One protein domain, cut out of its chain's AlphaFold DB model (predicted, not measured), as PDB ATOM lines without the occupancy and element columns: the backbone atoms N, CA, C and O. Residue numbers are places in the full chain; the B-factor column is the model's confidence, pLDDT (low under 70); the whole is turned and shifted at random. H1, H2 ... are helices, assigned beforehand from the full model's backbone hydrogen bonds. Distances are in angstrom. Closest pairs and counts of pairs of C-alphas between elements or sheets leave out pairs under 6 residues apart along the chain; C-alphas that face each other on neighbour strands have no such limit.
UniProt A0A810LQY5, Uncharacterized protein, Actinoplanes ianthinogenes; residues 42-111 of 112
ATOM      1  N   ARG A  42     184.213 202.247 105.331       84.69
ATOM      2  CA  ARG A  42     185.592 202.463 104.866       84.69
ATOM      3  C   ARG A  42     186.333 203.488 105.729       84.69
ATOM      4  O   ARG A  42     187.509 203.286 106.017       84.69
ATOM      5  N   ASP A  43     185.669 204.560 106.146       86.44
ATOM      6  CA  ASP A  43     186.272 205.586 106.997       86.44
ATOM      7  C   ASP A  43     186.568 205.046 108.399       86.44
ATOM      8  O   ASP A  43     187.655 205.272 108.931       86.44
ATOM      9  N   GLU A  44     185.652 204.257 108.972       86.56
ATOM     10  CA  GLU A  44     185.895 203.559 110.238       86.56
ATOM     11  C   GLU A  44     187.083 202.592 110.140       86.56
ATOM     12  O   GLU A  44     187.950 202.584 111.017       86.56
ATOM     13  N   GLN A  45     187.188 201.829 109.046       88.06
ATOM     14  CA  GLN A  45     188.340 200.958 108.802       88.06
ATOM     15  C   GLN A  45     189.648 201.748 108.632       88.06
ATOM     16  O   GLN A  45     190.683 201.315 109.142       88.06
ATOM     17  N   ILE A  46     189.628 202.916 107.975       88.00
ATOM     18  CA  ILE A  46     190.794 203.809 107.856       88.00
ATOM     19  C   ILE A  46     191.252 204.291 109.240       88.00
ATOM     20  O   ILE A  46     192.451 204.248 109.526       88.00
ATOM     21  N   LEU A  47     190.327 204.690 110.120       87.31
ATOM     22  CA  LEU A  47     190.644 205.099 111.494       87.31
ATOM     23  C   LEU A  47     191.194 203.925 112.322       87.31
ATOM     24  O   LEU A  47     192.263 204.040 112.923       87.31
ATOM     25  N   ALA A  48     190.544 202.760 112.273       86.50
ATOM     26  CA  ALA A  48     191.014 201.547 112.946       86.50
ATOM     27  C   ALA A  48     192.385 201.061 112.428       86.50
ATOM     28  O   ALA A  48     193.154 200.445 113.168       86.50
ATOM     29  N   PHE A  49     192.718 201.337 111.165       85.88
ATOM     30  CA  PHE A  49     194.028 201.056 110.576       85.88
ATOM     31  C   PHE A  49     195.098 202.068 111.019       85.88
ATOM     32  O   PHE A  49     196.236 201.679 111.292       85.88
ATOM     33  N   GLU A  50     194.747 203.352 111.136       85.81
ATOM     34  CA  GLU A  50     195.656 204.413 111.595       85.81
ATOM     35  C   GLU A  50     195.979 204.303 113.097       85.81
ATOM     36  O   GLU A  50     197.055 204.718 113.530       85.81
ATOM     37  N   ALA A  51     195.095 203.683 113.886       82.25
ATOM     38  CA  ALA A  51     195.356 203.322 115.280       82.25
ATOM     39  C   ALA A  51     196.455 202.247 115.448       82.25
ATOM     40  O   ALA A  51     197.065 202.150 116.517       82.25
ATOM     41  N   LYS A  52     196.731 201.433 114.415       80.94
ATOM     42  CA  LYS A  52     197.730 200.350 114.478       80.94
ATOM     43  C   LYS A  52     199.157 200.907 114.466       80.94
ATOM     44  O   LYS A  52     199.476 201.881 113.784       80.94
ATOM     45  N   TRP A  53     200.053 200.260 115.211       65.44
ATOM     46  CA  TRP A  53     201.438 200.711 115.341       65.44
ATOM     47  C   TRP A  53     202.313 200.191 114.194       65.44
ATOM     48  O   TRP A  53     202.813 199.069 114.214       65.44
ATOM     49  N   TRP A  54     202.547 201.047 113.200       69.56
ATOM     50  CA  TRP A  54     203.440 200.759 112.077       69.56
ATOM     51  C   TRP A  54     204.897 201.089 112.429       69.56
ATOM     52  O   TRP A  54     205.217 202.227 112.774       69.56
ATOM     53  N   LYS A  55     205.793 200.096 112.338       65.31
ATOM     54  CA  LYS A  55     207.218 200.234 112.707       65.31
ATOM     55  C   LYS A  55     208.038 201.040 111.686       65.31
ATOM     56  O   LYS A  55     209.014 201.686 112.057       65.31
ATOM     57  N   HIS A  56     207.620 201.032 110.418       73.12
ATOM     58  CA  HIS A  56     208.261 201.746 109.310       73.12
ATOM     59  C   HIS A  56     207.200 202.382 108.402       73.12
ATOM     60  O   HIS A  56     206.162 201.774 108.143       73.12
ATOM     61  N   ALA A  57     207.465 203.588 107.884       66.19
ATOM     62  CA  ALA A  57     206.505 204.320 107.050       66.19
ATOM     63  C   ALA A  57     206.180 203.594 105.727       66.19
ATOM     64  O   ALA A  57     205.015 203.528 105.348       66.19
ATOM     65  N   GLY A  58     207.176 202.982 105.073       71.62
ATOM     66  CA  GLY A  58     206.966 202.221 103.833       71.62
ATOM     67  C   GLY A  58     206.085 200.979 104.015       71.62
ATOM     68  O   GLY A  58     205.218 200.718 103.186       71.62
ATOM     69  N   ALA A  59     206.224 200.269 105.143       78.25
ATOM     70  CA  ALA A  59     205.387 199.108 105.462       78.25
ATOM     71  C   ALA A  59     203.902 199.485 105.603       78.25
ATOM     72  O   ALA A  59     203.027 198.722 105.206       78.25
ATOM     73  N   LYS A  60     203.621 200.690 106.120       76.56
ATOM     74  CA  LYS A  60     202.261 201.229 106.183       76.56
ATOM     75  C   LYS A  60     201.700 201.506 104.788       76.56
ATOM     76  O   LYS A  60     200.557 201.160 104.527       76.56
ATOM     77  N   GLU A  61     202.472 202.127 103.898       81.75
ATOM     78  CA  GLU A  61     201.991 202.456 102.548       81.75
ATOM     79  C   GLU A  61     201.709 201.220 101.693       81.75
ATOM     80  O   GLU A  61     200.737 201.222 100.942       81.75
ATOM     81  N   GLN A  62     202.507 200.158 101.839       81.62
ATOM     82  CA  GLN A  62     202.202 198.885 101.190       81.62
ATOM     83  C   GLN A  62     200.927 198.265 101.776       81.62
ATOM     84  O   GLN A  62     199.992 198.008 101.030       81.62
ATOM     85  N   ALA A  63     200.813 198.168 103.104       84.50
ATOM     86  CA  ALA A  63     199.612 197.631 103.744       84.50
ATOM     87  C   ALA A  63     198.336 198.450 103.449       84.50
ATOM     88  O   ALA A  63     197.246 197.885 103.416       84.50
ATOM     89  N   VAL A  64     198.442 199.765 103.208       84.62
ATOM     90  CA  VAL A  64     197.325 200.604 102.732       84.62
ATOM     91  C   VAL A  64     196.876 200.187 101.331       84.62
ATOM     92  O   VAL A  64     195.671 200.059 101.110       84.62
ATOM     93  N   ARG A  65     197.819 199.951 100.408       85.31
ATOM     94  CA  ARG A  65     197.511 199.427  99.069       85.31
ATOM     95  C   ARG A  65     196.864 198.047  99.177       85.31
ATOM     96  O   ARG A  65     195.763 197.871  98.680       85.31
ATOM     97  N   ASP A  66     197.474 197.132  99.924       85.50
ATOM     98  CA  ASP A  66     197.008 195.744 100.041       85.50
ATOM     99  C   ASP A  66     195.635 195.617 100.737       85.50
ATOM    100  O   ASP A  66     194.874 194.703 100.436       85.50
ATOM    101  N   THR A  67     195.307 196.515 101.679       83.00
ATOM    102  CA  THR A  67     194.048 196.456 102.456       83.00
ATOM    103  C   THR A  67     192.899 197.216 101.794       83.00
ATOM    104  O   THR A  67     191.753 196.783 101.877       83.00
ATOM    105  N   PHE A  68     193.176 198.376 101.189       85.44
ATOM    106  CA  PHE A  68     192.136 199.294 100.704       85.44
ATOM    107  C   PHE A  68     192.097 199.451  99.180       85.44
ATOM    108  O   PHE A  68     191.193 200.122  98.682       85.44
ATOM    109  N   ASP A  69     193.078 198.899  98.461       85.75
ATOM    110  CA  ASP A  69     193.330 199.134  97.031       85.75
ATOM    111  C   ASP A  69     193.477 200.635  96.687       85.75
ATOM    112  O   ASP A  69     193.109 201.131  95.621       85.75
ATOM    113  N   LEU A  70     194.005 201.410  97.647       84.69
ATOM    114  CA  LEU A  70     194.200 202.856  97.540       84.69
ATOM    115  C   LEU A  70     195.681 203.220  97.448       84.69
ATOM    116  O   LEU A  70     196.511 202.765  98.232       84.69
ATOM    117  N   SER A  71     196.004 204.156  96.554       83.81
ATOM    118  CA  SER A  71     197.317 204.804  96.554       83.81
ATOM    119  C   SER A  71     197.528 205.634  97.826       83.81
ATOM    120  O   SER A  71     196.585 206.234  98.355       83.81
ATOM    121  N   SER A  72     198.782 205.743  98.279       79.69
ATOM    122  CA  SER A  72     199.165 206.520  99.468       79.69
ATOM    123  C   SER A  72     198.592 207.943  99.432       79.69
ATOM    124  O   SER A  72     198.057 208.435 100.424       79.69
ATOM    125  N   THR A  73     198.624 208.592  98.263       84.56
ATOM    126  CA  THR A  73     198.065 209.933  98.044       84.56
ATOM    127  C   THR A  73     196.562 209.991  98.313       84.56
ATOM    128  O   THR A  73     196.118 210.873  99.050       84.56
ATOM    129  N   ARG A  74     195.769 209.057  97.765       85.19
ATOM    130  CA  ARG A  74     194.307 209.049  97.946       85.19
ATOM    131  C   ARG A  74     193.914 208.653  99.370       85.19
ATOM    132  O   ARG A  74     192.995 209.245  99.928       85.19
ATOM    133  N   TYR A  75     194.665 207.745  99.995       88.56
ATOM    134  CA  TYR A  75     194.525 207.424 101.417       88.56
ATOM    135  C   TYR A  75     194.734 208.658 102.307       88.56
ATOM    136  O   TYR A  75     193.880 208.981 103.129       88.56
ATOM    137  N   TYR A  76     195.825 209.410 102.109       87.06
ATOM    138  CA  TYR A  76     196.068 210.632 102.881       87.06
ATOM    139  C   TYR A  76     195.062 211.754 102.572       87.06
ATOM    140  O   TYR A  76     194.826 212.592 103.441       87.06
ATOM    141  N   GLN A  77     194.450 211.791 101.384       88.31
ATOM    142  CA  GLN A  77     193.345 212.712 101.085       88.31
ATOM    143  C   GLN A  77     192.088 212.370 101.898       88.31
ATOM    144  O   GLN A  77     191.587 213.252 102.595       88.31
ATOM    145  N   LEU A  78     191.637 211.104 101.886       88.44
ATOM    146  CA  LEU A  78     190.516 210.652 102.726       88.44
ATOM    147  C   LEU A  78     190.807 210.906 104.207       88.44
ATOM    148  O   LEU A  78     190.018 211.558 104.884       88.44
ATOM    149  N   LEU A  79     191.979 210.485 104.697       88.81
ATOM    150  CA  LEU A  79     192.365 210.686 106.092       88.81
ATOM    151  C   LEU A  79     192.306 212.170 106.486       88.81
ATOM    152  O   LEU A  79     191.777 212.492 107.541       88.81
ATOM    153  N   ASN A  80     192.787 213.089 105.640       87.75
ATOM    154  CA  ASN A  80     192.697 214.524 105.927       87.75
ATOM    155  C   ASN A  80     191.252 215.041 105.993       87.75
ATOM    156  O   ASN A  80     190.989 215.882 106.846       87.75
ATOM    157  N   ALA A  81     190.342 214.544 105.148       88.25
ATOM    158  CA  ALA A  81     188.921 214.889 105.228       88.25
ATOM    159  C   ALA A  81     188.289 214.373 106.536       88.25
ATOM    160  O   ALA A  81     187.547 215.101 107.193       88.25
ATOM    161  N   LEU A  82     188.656 213.163 106.975       87.44
ATOM    162  CA  LEU A  82     188.207 212.599 108.252       87.44
ATOM    163  C   LEU A  82     188.707 213.390 109.464       87.44
ATOM    164  O   LEU A  82     187.962 213.567 110.420       87.44
ATOM    165  N   LEU A  83     189.924 213.944 109.420       86.12
ATOM    166  CA  LEU A  83     190.448 214.791 110.502       86.12
ATOM    167  C   LEU A  83     189.666 216.092 110.732       86.12
ATOM    168  O   LEU A  83     189.873 216.737 111.763       86.12
ATOM    169  N   ASP A  84     188.807 216.490 109.795       84.38
ATOM    170  CA  ASP A  84     187.955 217.677 109.902       84.38
ATOM    171  C   ASP A  84     186.447 217.332 109.928       84.38
ATOM    172  O   ASP A  84     185.618 218.235 110.010       84.38
ATOM    173  N   ASN A  85     186.086 216.040 109.941       85.12
ATOM    174  CA  ASN A  85     184.708 215.552 110.068       85.12
ATOM    175  C   ASN A  85     184.324 215.359 111.560       85.12
ATOM    176  O   ASN A  85     185.026 214.633 112.270       85.12
ATOM    177  N   PRO A  86     183.217 215.948 112.061       83.56
ATOM    178  CA  PRO A  86     182.774 215.750 113.444       83.56
ATOM    179  C   PRO A  86     182.439 214.289 113.785       83.56
ATOM    180  O   PRO A  86     182.797 213.843 114.872       83.56
ATOM    181  N   ALA A  87     181.875 213.502 112.862       83.75
ATOM    182  CA  ALA A  87     181.558 212.090 113.123       83.75
ATOM    183  C   ALA A  87     182.823 211.251 113.417       83.75
ATOM    184  O   ALA A  87     182.803 210.324 114.227       83.75
ATOM    185  N   ALA A  88     183.964 211.620 112.821       87.25
ATOM    186  CA  ALA A  88     185.260 211.004 113.106       87.25
ATOM    187  C   ALA A  88     185.740 211.292 114.540       87.25
ATOM    188  O   ALA A  88     186.283 210.404 115.201       87.25
ATOM    189  N   LEU A  89     185.508 212.515 115.034       85.69
ATOM    190  CA  LEU A  89     185.794 212.902 116.420       85.69
ATOM    191  C   LEU A  89     184.907 212.160 117.425       85.69
ATOM    192  O   LEU A  89     185.369 211.888 118.527       85.69
ATOM    193  N   GLU A  90     183.667 211.827 117.068       86.06
ATOM    194  CA  GLU A  90     182.758 211.077 117.944       86.06
ATOM    195  C   GLU A  90     183.147 209.595 118.073       86.06
ATOM    196  O   GLU A  90     182.979 209.016 119.147       86.06
ATOM    197  N   ARG A  91     183.717 208.979 117.022       84.50
ATOM    198  CA  ARG A  91     184.180 207.576 117.074       84.50
ATOM    199  C   ARG A  91     185.539 207.395 117.752       84.50
ATOM    200  O   ARG A  91     185.666 206.474 118.557       84.50
ATOM    201  N   ASP A  92     186.538 208.231 117.455       85.56
ATOM    202  CA  ASP A  92     187.842 208.195 118.143       85.56
ATOM    203  C   ASP A  92     188.445 209.607 118.328       85.56
ATOM    204  O   ASP A  92     189.311 210.051 117.558       85.56
ATOM    205  N   PRO A  93     188.032 210.343 119.378       86.88
ATOM    206  CA  PRO A  93     188.509 211.705 119.616       86.88
ATOM    207  C   PRO A  93     190.013 211.765 119.922       86.88
ATOM    208  O   PRO A  93     190.663 212.783 119.655       86.88
ATOM    209  N   VAL A  94     190.592 210.688 120.467       88.50
ATOM    210  CA  VAL A  94     192.001 210.639 120.886       88.50
ATOM    211  C   VAL A  94     192.911 210.474 119.671       88.50
ATOM    212  O   VAL A  94     193.881 211.229 119.518       88.50
ATOM    213  N   LEU A  95     192.585 209.539 118.775       88.12
ATOM    214  CA  LEU A  95     193.306 209.330 117.524       88.12
ATOM    215  C   LEU A  95     193.218 210.567 116.628       88.12
ATOM    216  O   LEU A  95     194.255 211.088 116.202       88.12
ATOM    217  N   ILE A  96     192.009 211.092 116.400       89.50
ATOM    218  CA  ILE A  96     191.806 212.292 115.581       89.50
ATOM    219  C   ILE A  96     192.559 213.488 116.178       89.50
ATOM    220  O   ILE A  96     193.281 214.184 115.459       89.50
ATOM    221  N   GLY A  97     192.477 213.709 117.496       89.00
ATOM    222  CA  GLY A  97     193.215 214.773 118.181       89.00
ATOM    223  C   GLY A  97     194.735 214.666 117.991       89.00
ATOM    224  O   GLY A  97     195.400 215.655 117.653       89.00
ATOM    225  N   ARG A  98     195.294 213.455 118.126       87.44
ATOM    226  CA  ARG A  98     196.720 213.176 117.889       87.44
ATOM    227  C   ARG A  98     197.121 213.462 116.440       87.44
ATOM    228  O   ARG A  98     198.130 214.133 116.212       87.44
ATOM    229  N   LEU A  99     196.339 212.992 115.471       87.69
ATOM    230  CA  LEU A  99     196.607 213.160 114.042       87.69
ATOM    231  C   LEU A  99     196.490 214.624 113.595       87.69
ATOM    232  O   LEU A  99     197.389 215.120 112.911       87.69
ATOM    233  N   ARG A 100     195.466 215.362 114.050       88.00
ATOM    234  CA  ARG A 100     195.331 216.815 113.816       88.00
ATOM    235  C   ARG A 100     196.539 217.581 114.358       88.00
ATOM    236  O   ARG A 100     197.088 218.434 113.660       88.00
ATOM    237  N   ARG A 101     197.023 217.241 115.560       85.38
ATOM    238  CA  ARG A 101     198.240 217.846 116.134       85.38
ATOM    239  C   ARG A 101     199.491 217.519 115.308       85.38
ATOM    240  O   ARG A 101     200.308 218.410 115.071       85.38
ATOM    241  N   LEU A 102     199.621 216.282 114.822       83.38
ATOM    242  CA  LEU A 102     200.728 215.852 113.958       83.38
ATOM    243  C   LEU A 102     200.720 216.579 112.599       83.38
ATOM    244  O   LEU A 102     201.772 217.010 112.120       83.38
ATOM    245  N   ARG A 103     199.532 216.776 112.007       82.12
ATOM    246  CA  ARG A 103     199.309 217.566 110.784       82.12
ATOM    247  C   ARG A 103     199.779 219.010 110.972       82.12
ATOM    248  O   ARG A 103     200.591 219.493 110.183       82.12
ATOM    249  N   SER A 104     199.351 219.661 112.053       80.25
ATOM    250  CA  SER A 104     199.754 221.034 112.393       80.25
ATOM    251  C   SER A 104     201.260 221.176 112.644       80.25
ATOM    252  O   SER A 104     201.857 222.170 112.232       80.25
ATOM    253  N   ALA A 105     201.904 220.172 113.252       78.19
ATOM    254  CA  ALA A 105     203.358 220.151 113.419       78.19
ATOM    255  C   ALA A 105     204.091 220.085 112.063       78.19
ATOM    256  O   ALA A 105     204.935 220.936 111.783       78.19
ATOM    257  N   ARG A 106     203.708 219.151 111.177       72.44
ATOM    258  CA  ARG A 106     204.288 219.026 109.821       72.44
ATOM    259  C   ARG A 106     204.079 220.285 108.972       72.44
ATOM    260  O   ARG A 106     204.977 220.682 108.231       72.44
ATOM    261  N   ALA A 107     202.916 220.929 109.085       72.56
ATOM    262  CA  ALA A 107     202.613 222.173 108.377       72.56
ATOM    263  C   ALA A 107     203.508 223.346 108.819       72.56
ATOM    264  O   ALA A 107     203.836 224.205 108.002       72.56
ATOM    265  N   ARG A 108     203.936 223.373 110.090       68.19
ATOM    266  CA  ARG A 108     204.858 224.390 110.617       68.19
ATOM    267  C   ARG A 108     206.301 224.178 110.145       68.19
ATOM    268  O   ARG A 108     206.976 225.165 109.876       68.19
ATOM    269  N   THR A 109     206.752 222.932 109.983       65.69
ATOM    270  CA  THR A 109     208.100 222.624 109.461       65.69
ATOM    271  C   THR A 109     208.286 223.051 108.002       65.69
ATOM    272  O   THR A 109     209.374 223.469 107.644       65.69
ATOM    273  N   ARG A 110     207.235 223.008 107.167       58.66
ATOM    274  CA  ARG A 110     207.292 223.433 105.749       58.66
ATOM    275  C   ARG A 110     207.188 224.950 105.513       58.66
ATOM    276  O   ARG A 110     207.134 225.374 104.366       58.66
ATOM    277  N   ARG A 111     207.072 225.762 106.571       58.97
ATOM    278  CA  ARG A 111     206.937 227.234 106.499       58.97
ATOM    279  C   ARG A 111     208.177 227.968 107.038       58.97
ATOM    280  O   ARG A 111     208.065 229.107 107.484       58.97
TER     281      ARG A 111
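This is residues 42 to 111 of the 112 residues of an uncharacterized protein of Actinoplanes ianthinogenes (UniProt A0A810LQY5). Five helices make a small body with H3 in its middle: H2 crosses H3 near one end, H1 packs crosswise on H3, and the longest helix, H5, passes by the other end of H3, with short H4 making a corner with it. The last part of H5 and the two residues after it, residues 104 to 111, stick out from this body. The printed part has 70 residues, with five named helices in the order H1, H2, H3, H4, H5 and no named strand; the class is all helix. It is compact, with a radius of gyration of the C-alphas of 12.2 A and spans of 30 by 28 by 21 A.

H5, residues 93 to 109, and H4, residues 86 to 91, only just touch, with 3 pairs of C-alphas within 8 A, and touch only at the corner by their link; H5 does so with residues 96 to 97 alone. Their closest C-alphas, those of Leu 89 and Ile 96, are 6.1 A apart, and they run opposite ways at a steep tilt of 54 degrees. H3, residues 72 to 82, is near H5, with 8 pairs of C-alphas within 10 A. H3 and H4 are close but not clearly touching, with the C-alphas of Leu 82 and Ala 88 closest at 5.9 A. H1, residues 42 to 50, touches H3 about perpendicular at 75 degrees; the closest C-alphas, of Ile 46 and Leu 79, are 7.3 A apart. H1 and H5 are close but not clearly touching, with the C-alphas of Leu 47 and Leu 95 closest at 7.8 A. H2, residues 57 to 68, touches H3 with residues 61 to 65 alone, about perpendicular at 79 degrees; the closest C-alphas, of Glu 61 and Ser 72, are 5.8 A apart. H2 is apart from H4 and H5. In H1, H2, H3, H4 and H5 every O i to N i+4 pair is within hydrogen-bond range.

H5 measures 24.6 A from C-alpha 93 to C-alpha 109, which is at (208.100, 222.624, 109.461). H2 measures 16.5 A, H3 15.3 A, H1 12.3 A and H4 9.1 A from first to last C-alpha. H1 begins with C-alpha 42 at (185.592, 202.463, 104.866), and H3 begins with C-alpha 72 at (199.165, 206.520, 99.468).

The two C-alphas farthest apart, those of Asp 66 and Arg 111, are 33.6 A apart. The printed part has no cut. The links from H2 to H3, H3 to H4 and H4 to H5 are tight, and the six-residue link from H1 to H2 is short. The mean pLDDT of the printed part is 82.2; it is under 70 at residues 53 to 55, residue 57 and residues 108 to 111.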